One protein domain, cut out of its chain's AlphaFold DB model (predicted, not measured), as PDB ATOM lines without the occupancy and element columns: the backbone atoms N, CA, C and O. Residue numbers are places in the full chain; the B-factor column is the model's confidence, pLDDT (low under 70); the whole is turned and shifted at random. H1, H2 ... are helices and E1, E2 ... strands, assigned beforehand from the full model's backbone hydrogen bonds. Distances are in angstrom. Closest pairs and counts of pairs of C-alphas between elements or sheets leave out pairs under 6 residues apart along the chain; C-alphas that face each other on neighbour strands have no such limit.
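AT A GLANCE: This is residues 7 to 61 of the 249 residues of an uncharacterized protein of Diploscapter pachys (UniProt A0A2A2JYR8). What would one see first? Two short antiparallel strands, E1 and E2, lie side by side in the middle of a flat, loosely looped chain, with the small helices H1 and H2 towards one end and the longer helix H3 at the other. What is it made of? The printed part has 55 residues, in the order H1, H2, E1, H3, E2, and its class is mixed, helices and strands. How compact is it? It is only just loose, close to extended, with a radius of gyration of the C-alphas of 14.8 A and spans of 40 by 21 by 12 A.

HOW THE PARTS SIT: Where does H1, residues 9 to 14, stand to H2, residues 17 to 20? They are close but not clearly touching; their closest C-alphas, Phe 12 and Met 18, are 7.3 A apart. How do E1, residues 27 to 30, and E2, residues 56 to 61, pair? They are antiparallel at 139 degrees, with N 28 and O 60 at 3.0 A and N 30 and O 56 at 2.8 A, within hydrogen-bond range. What is near H1, and what of H3, residues 35 to 46? The closest C-alphas of H1 and E2, Gln 9 and Leu 60, are 4.9 A apart, while H3 touches no helix. Every O i to N i+4 pair is within hydrogen-bond range in H1 and H3, and H2 is too short for one.

IN THESE COORDINATES: Where does H1 begin? C-alpha 9 is at (200.255, 136.870, 175.982). How long are H3 and E2? H3 measures 16.7 A and E2 12.6 A, ending with C-alpha 61 at (205.736, 136.880, 175.837).

THE WHOLE: How far does it reach? The C-alphas farthest apart, Ser 15 and Arg 47, are 41.3 A apart. Are there cuts, long links or weak places? The printed part has no cut and no long link, and no printed residue is under 70 in pLDDT.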
ATOM      1  N   MET A   7     205.170 136.875 171.020       97.44
ATOM      2  CA  MET A   7     203.766 136.655 170.681       97.44
ATOM      3  C   MET A   7     202.849 137.265 171.743       97.44
ATOM      4  O   MET A   7     203.266 137.524 172.872       97.44
ATOM      5  N   ALA A   8     201.582 137.477 171.386       97.25
ATOM      6  CA  ALA A   8     200.582 137.987 172.318       97.25
ATOM      7  C   ALA A   8     200.415 137.047 173.523       97.25
ATOM      8  O   ALA A   8     200.218 135.837 173.352       97.25
ATOM      9  N   GLN A   9     200.415 137.613 174.732       97.06
ATOM     10  CA  GLN A   9     200.255 136.870 175.982       97.06
ATOM     11  C   GLN A   9     198.965 136.040 175.996       97.06
ATOM     12  O   GLN A   9     198.997 134.861 176.338       97.06
ATOM     13  N   LYS A  10     197.845 136.598 175.520       96.88
ATOM     14  CA  LYS A  10     196.562 135.875 175.437       96.88
ATOM     15  C   LYS A  10     196.651 134.613 174.577       96.88
ATOM     16  O   LYS A  10     196.065 133.586 174.917       96.88
ATOM     17  N   THR A  11     197.393 134.672 173.469       96.69
ATOM     18  CA  THR A  11     197.591 133.511 172.593       96.69
ATOM     19  C   THR A  11     198.413 132.437 173.295       96.69
ATOM     20  O   THR A  11     198.068 131.256 173.253       96.69
ATOM     21  N   PHE A  12     199.470 132.851 173.987       97.25
ATOM     22  CA  PHE A  12     200.317 131.974 174.783       97.25
ATOM     23  C   PHE A  12     199.561 131.309 175.941       97.25
ATOM     24  O   PHE A  12     199.652 130.094 176.116       97.25
ATOM     25  N   GLU A  13     198.753 132.058 176.686       97.06
ATOM     26  CA  GLU A  13     197.932 131.529 177.779       97.06
ATOM     27  C   GLU A  13     196.889 130.534 177.266       97.06
ATOM     28  O   GLU A  13     196.784 129.418 177.787       97.06
ATOM     29  N   LYS A  14     196.161 130.899 176.201       97.94
ATOM     30  CA  LYS A  14     195.154 130.029 175.584       97.94
ATOM     31  C   LYS A  14     195.768 128.746 175.024       97.94
ATOM     32  O   LYS A  14     195.140 127.699 175.124       97.94
ATOM     33  N   SER A  15     197.003 128.797 174.515       96.81
ATOM     34  CA  SER A  15     197.727 127.607 174.043       96.81
ATOM     35  C   SER A  15     198.044 126.581 175.137       96.81
ATOM     36  O   SER A  15     198.512 125.492 174.823       96.81
ATOM     37  N   GLY A  16     197.854 126.939 176.413       95.69
ATOM     38  CA  GLY A  16     198.161 126.089 177.557       95.69
ATOM     39  C   GLY A  16     199.647 126.006 177.906       95.69
ATOM     40  O   GLY A  16     199.989 125.294 178.851       95.69
ATOM     41  N   TYR A  17     200.528 126.755 177.227       96.44
ATOM     42  CA  TYR A  17     201.970 126.722 177.498       96.44
ATOM     43  C   TYR A  17     202.287 126.998 178.968       96.44
ATOM     44  O   TYR A  17     203.005 126.224 179.593       96.44
ATOM     45  N   MET A  18     201.688 128.040 179.557       94.56
ATOM     46  CA  MET A  18     201.922 128.398 180.961       94.56
ATOM     47  C   MET A  18     201.505 127.295 181.950       94.56
ATOM     48  O   MET A  18     202.042 127.215 183.047       94.56
ATOM     49  N   LYS A  19     200.570 126.413 181.574       93.25
ATOM     50  CA  LYS A  19     200.165 125.270 182.410       93.25
ATOM     51  C   LYS A  19     201.191 124.138 182.357       93.25
ATOM     52  O   LYS A  19     201.417 123.467 183.358       93.25
ATOM     53  N   ASN A  20     201.801 123.939 181.191       93.19
ATOM     54  CA  ASN A  20     202.672 122.801 180.904       93.19
ATOM     55  C   ASN A  20     204.153 123.102 181.173       93.19
ATOM     56  O   ASN A  20     204.878 122.241 181.669       93.19
ATOM     57  N   PHE A  21     204.602 124.322 180.875       96.44
ATOM     58  CA  PHE A  21     206.011 124.720 180.849       96.44
ATOM     59  C   PHE A  21     206.282 126.087 181.519       96.44
ATOM     60  O   PHE A  21     207.059 126.880 180.983       96.44
ATOM     61  N   PRO A  22     205.690 126.406 182.689       96.56
ATOM     62  CA  PRO A  22     205.844 127.727 183.312       96.56
ATOM     63  C   PRO A  22     207.308 128.096 183.596       96.56
ATOM     64  O   PRO A  22     207.693 129.246 183.442       96.56
ATOM     65  N   HIS A  23     208.140 127.114 183.948       95.50
ATOM     66  CA  HIS A  23     209.570 127.292 184.217       95.50
ATOM     67  C   HIS A  23     210.409 127.753 183.013       95.50
ATOM     68  O   HIS A  23     211.488 128.296 183.228       95.50
ATOM     69  N   PHE A  24     209.925 127.577 181.776       97.44
ATOM     70  CA  PHE A  24     210.605 128.062 180.569       97.44
ATOM     71  C   PHE A  24     210.064 129.393 180.047       97.44
ATOM     72  O   PHE A  24     210.660 129.966 179.134       97.44
ATOM     73  N   ALA A  25     208.944 129.879 180.583       97.31
ATOM     74  CA  ALA A  25     208.279 131.070 180.079       97.31
ATOM     75  C   ALA A  25     209.133 132.333 180.290       97.31
ATOM     76  O   ALA A  25     209.676 132.553 181.370       97.31
ATOM     77  N   GLY A  26     209.204 133.186 179.267       97.31
ATOM     78  CA  GLY A  26     209.771 134.532 179.354       97.31
ATOM     79  C   GLY A  26     208.705 135.576 179.044       97.31
ATOM     80  O   GLY A  26     208.105 135.546 177.971       97.31
ATOM     81  N   THR A  27     208.458 136.495 179.973       96.88
ATOM     82  CA  THR A  27     207.481 137.583 179.833       96.88
ATOM     83  C   THR A  27     208.189 138.905 179.551       96.88
ATOM     84  O   THR A  27     209.269 139.170 180.080       96.88
ATOM     85  N   VAL A  28     207.587 139.750 178.714       97.38
ATOM     86  CA  VAL A  28     208.133 141.076 178.407       97.38
ATOM     87  C   VAL A  28     207.518 142.094 179.357       97.38
ATOM     88  O   VAL A  28     206.295 142.173 179.476       97.38
ATOM     89  N   HIS A  29     208.368 142.876 180.016       96.88
ATOM     90  CA  HIS A  29     207.954 144.001 180.844       96.88
ATOM     91  C   HIS A  29     208.555 145.297 180.299       96.88
ATOM     92  O   HIS A  29     209.647 145.289 179.727       96.88
ATOM     93  N   CYS A  30     207.830 146.399 180.458       96.00
ATOM     94  CA  CYS A  30     208.218 147.715 179.973       96.00
ATOM     95  C   CYS A  30     208.010 148.792 181.042       96.00
ATOM     96  O   CYS A  30     207.228 148.639 181.984       96.00
ATOM     97  N   PHE A  31     208.694 149.919 180.859       95.56
ATOM     98  CA  PHE A  31     208.391 151.144 181.578       95.56
ATOM     99  C   PHE A  31     207.128 151.768 180.973       95.56
ATOM    100  O   PHE A  31     207.140 152.210 179.828       95.56
ATOM    101  N   CYS A  32     206.052 151.809 181.757       92.94
ATOM    102  CA  CYS A  32     204.758 152.377 181.357       92.94
ATOM    103  C   CYS A  32     204.417 153.655 182.150       92.94
ATOM    104  O   CYS A  32     203.246 154.001 182.292       92.94
ATOM    105  N   GLY A  33     205.426 154.298 182.748       92.25
ATOM    106  CA  GLY A  33     205.265 155.484 183.586       92.25
ATOM    107  C   GLY A  33     205.325 156.804 182.810       92.25
ATOM    108  O   GLY A  33     205.603 156.833 181.616       92.25
ATOM    109  N   ASP A  34     205.078 157.901 183.522       95.62
ATOM    110  CA  ASP A  34     205.196 159.280 183.036       95.62
ATOM    111  C   ASP A  34     206.578 159.895 183.351       95.62
ATOM    112  O   ASP A  34     207.480 159.226 183.865       95.62
ATOM    113  N   ASP A  35     206.746 161.197 183.095       97.31
ATOM    114  CA  ASP A  35     207.992 161.929 183.370       97.31
ATOM    115  C   ASP A  35     208.417 161.855 184.845       97.31
ATOM    116  O   ASP A  35     209.606 161.754 185.164       97.31
ATOM    117  N   ARG A  36     207.452 161.860 185.772       96.25
ATOM    118  CA  ARG A  36     207.731 161.741 187.206       96.25
ATOM    119  C   ARG A  36     208.258 160.348 187.538       96.25
ATOM    120  O   ARG A  36     209.218 160.223 188.304       96.25
ATOM    121  N   ALA A  37     207.646 159.307 186.981       95.75
ATOM    122  CA  ALA A  37     208.117 157.937 187.130       95.75
ATOM    123  C   ALA A  37     209.500 157.739 186.489       95.75
ATOM    124  O   ALA A  37     210.325 157.021 187.054       95.75
ATOM    125  N   HIS A  38     209.792 158.423 185.380       96.75
ATOM    126  CA  HIS A  38     211.110 158.402 184.749       96.75
ATOM    127  C   HIS A  38     212.170 159.070 185.638       96.75
ATOM    128  O   HIS A  38     213.236 158.499 185.856       96.75
ATOM    129  N   HIS A  39     211.866 160.220 186.248       96.44
ATOM    130  CA  HIS A  39     212.785 160.852 187.200       96.44
ATOM    131  C   HIS A  39     213.066 159.952 188.416       96.44
ATOM    132  O   HIS A  39     214.208 159.832 188.862       96.44
ATOM    133  N   LYS A  40     212.038 159.253 188.917       95.56
ATOM    134  CA  LYS A  40     212.201 158.250 189.978       95.56
ATOM    135  C   LYS A  40     213.104 157.094 189.528       95.56
ATOM    136  O   LYS A  40     214.003 156.732 190.283       95.56
ATOM    137  N   LEU A  41     212.878 156.550 188.329       96.38
ATOM    138  CA  LEU A  41     213.686 155.483 187.727       96.38
ATOM    139  C   LEU A  41     215.167 155.880 187.670       96.38
ATOM    140  O   LEU A  41     216.013 155.135 188.160       96.38
ATOM    141  N   MET A  42     215.470 157.078 187.163       97.25
ATOM    142  CA  MET A  42     216.842 157.591 187.101       97.25
ATOM    143  C   MET A  42     217.484 157.669 188.489       97.25
ATOM    144  O   MET A  42     218.578 157.147 188.692       97.25
ATOM    145  N   GLY A  43     216.769 158.219 189.476       97.50
ATOM    146  CA  GLY A  43     217.273 158.278 190.846       97.50
ATOM    147  C   GLY A  43     217.523 156.895 191.465       97.50
ATOM    148  O   GLY A  43     218.483 156.733 192.214       97.50
ATOM    149  N   GLN A  44     216.685 155.894 191.174       96.88
ATOM    150  CA  GLN A  44     216.912 154.517 191.638       96.88
ATOM    151  C   GLN A  44     218.174 153.913 191.016       96.88
ATOM    152  O   GLN A  44     218.981 153.328 191.734       96.88
ATOM    153  N   MET A  45     218.372 154.097 189.706       96.50
ATOM    154  CA  MET A  45     219.567 153.613 189.006       96.50
ATOM    155  C   MET A  45     220.848 154.237 189.571       96.50
ATOM    156  O   MET A  45     221.810 153.517 189.827       96.50
ATOM    157  N   GLU A  46     220.852 155.548 189.830       97.94
ATOM    158  CA  GLU A  46     221.999 156.258 190.417       97.94
ATOM    159  C   GLU A  46     222.360 155.756 191.822       97.94
ATOM    160  O   GLU A  46     223.537 155.680 192.171       97.94
ATOM    161  N   ARG A  47     221.358 155.389 192.629       97.75
ATOM    162  CA  ARG A  47     221.556 154.855 193.987       97.75
ATOM    163  C   ARG A  47     221.805 153.343 194.026       97.75
ATOM    164  O   ARG A  47     222.001 152.803 195.111       97.75
ATOM    165  N   GLY A  48     221.798 152.660 192.879       96.69
ATOM    166  CA  GLY A  48     221.917 151.199 192.811       96.69
ATOM    167  C   GLY A  48     220.722 150.455 193.422       96.69
ATOM    168  O   GLY A  48     220.870 149.330 193.893       96.69
ATOM    169  N   GLU A  49     219.548 151.088 193.453       96.56
ATOM    170  CA  GLU A  49     218.302 150.503 193.953       96.56
ATOM    171  C   GLU A  49     217.631 149.622 192.884       96.56
ATOM    172  O   GLU A  49     217.860 149.780 191.681       96.56
ATOM    173  N   ASP A  50     216.749 148.713 193.314       94.38
ATOM    174  CA  ASP A  50     215.945 147.908 192.390       94.38
ATOM    175  C   ASP A  50     214.935 148.785 191.633       94.38
ATOM    176  O   ASP A  50     213.922 149.254 192.166       94.38
ATOM    177  N   TRP A  51     215.229 149.004 190.357       94.44
ATOM    178  CA  TRP A  51     214.362 149.711 189.428       94.44
ATOM    179  C   TRP A  51     213.448 148.772 188.628       94.44
ATOM    180  O   TRP A  51     212.424 149.218 188.099       94.44
ATOM    181  N   MET A  52     213.786 147.480 188.552       93.25
ATOM    182  CA  MET A  52     213.038 146.485 187.780       93.25
ATOM    183  C   MET A  52     211.648 146.251 188.369       93.25
ATOM    184  O   MET A  52     210.698 146.040 187.617       93.25
ATOM    185  N   GLY A  53     211.495 146.384 189.691       90.69
ATOM    186  CA  GLY A  53     210.201 146.277 190.371       90.69
ATOM    187  C   GLY A  53     209.128 147.279 189.913       90.69
ATOM    188  O   GLY A  53     207.954 147.090 190.222       90.69
ATOM    189  N   ASN A  54     209.491 148.331 189.167       90.56
ATOM    190  CA  ASN A  54     208.531 149.298 188.614       90.56
ATOM    191  C   ASN A  54     208.094 148.986 187.169       90.56
ATOM    192  O   ASN A  54     207.254 149.707 186.626       90.56
ATOM    193  N   GLN A  55     208.658 147.959 186.529       95.00
ATOM    194  CA  GLN A  55     208.259 147.549 185.182       95.00
ATOM    195  C   GLN A  55     206.864 146.901 185.203       95.00
ATOM    196  O   GLN A  55     206.476 146.270 186.185       95.00
ATOM    197  N   GLN A  56     206.108 147.042 184.115       95.44
ATOM    198  CA  GLN A  56     204.766 146.466 183.965       95.44
ATOM    199  C   GLN A  56     204.728 145.484 182.786       95.44
ATOM    200  O   GLN A  56     205.439 145.714 181.805       95.44
ATOM    201  N   PRO A  57     203.929 144.399 182.843       95.25
ATOM    202  CA  PRO A  57     203.777 143.475 181.721       95.25
ATOM    203  C   PRO A  57     203.333 144.195 180.442       95.25
ATOM    204  O   PRO A  57     202.451 145.049 180.476       95.25
ATOM    205  N   ALA A  58     203.931 143.828 179.311       95.88
ATOM    206  CA  ALA A  58     203.670 144.444 178.009       95.88
ATOM    207  C   ALA A  58     202.617 143.690 177.168       95.88
ATOM    208  O   ALA A  58     202.564 143.875 175.954       95.88
ATOM    209  N   ASP A  59     201.849 142.776 177.775       96.38
ATOM    210  CA  ASP A  59     200.942 141.828 177.095       96.38
ATOM    211  C   ASP A  59     201.620 140.978 175.995       96.38
ATOM    212  O   ASP A  59     200.974 140.414 175.102       96.38
ATOM    213  N   LEU A  60     202.945 140.849 176.081       97.38
ATOM    214  CA  LEU A  60     203.800 140.090 175.179       97.38
ATOM    215  C   LEU A  60     204.631 139.077 175.961       97.38
ATOM    216  O   LEU A  60     205.116 139.332 177.066       97.38
ATOM    217  N   VAL A  61     204.848 137.928 175.337       98.00
ATOM    218  CA  VAL A  61     205.736 136.880 175.837       98.00
ATOM    219  C   VAL A  61     206.728 136.498 174.756       98.00
ATOM    220  O   VAL A  61     206.414 136.579 173.566       98.00
TER     221      VAL A  61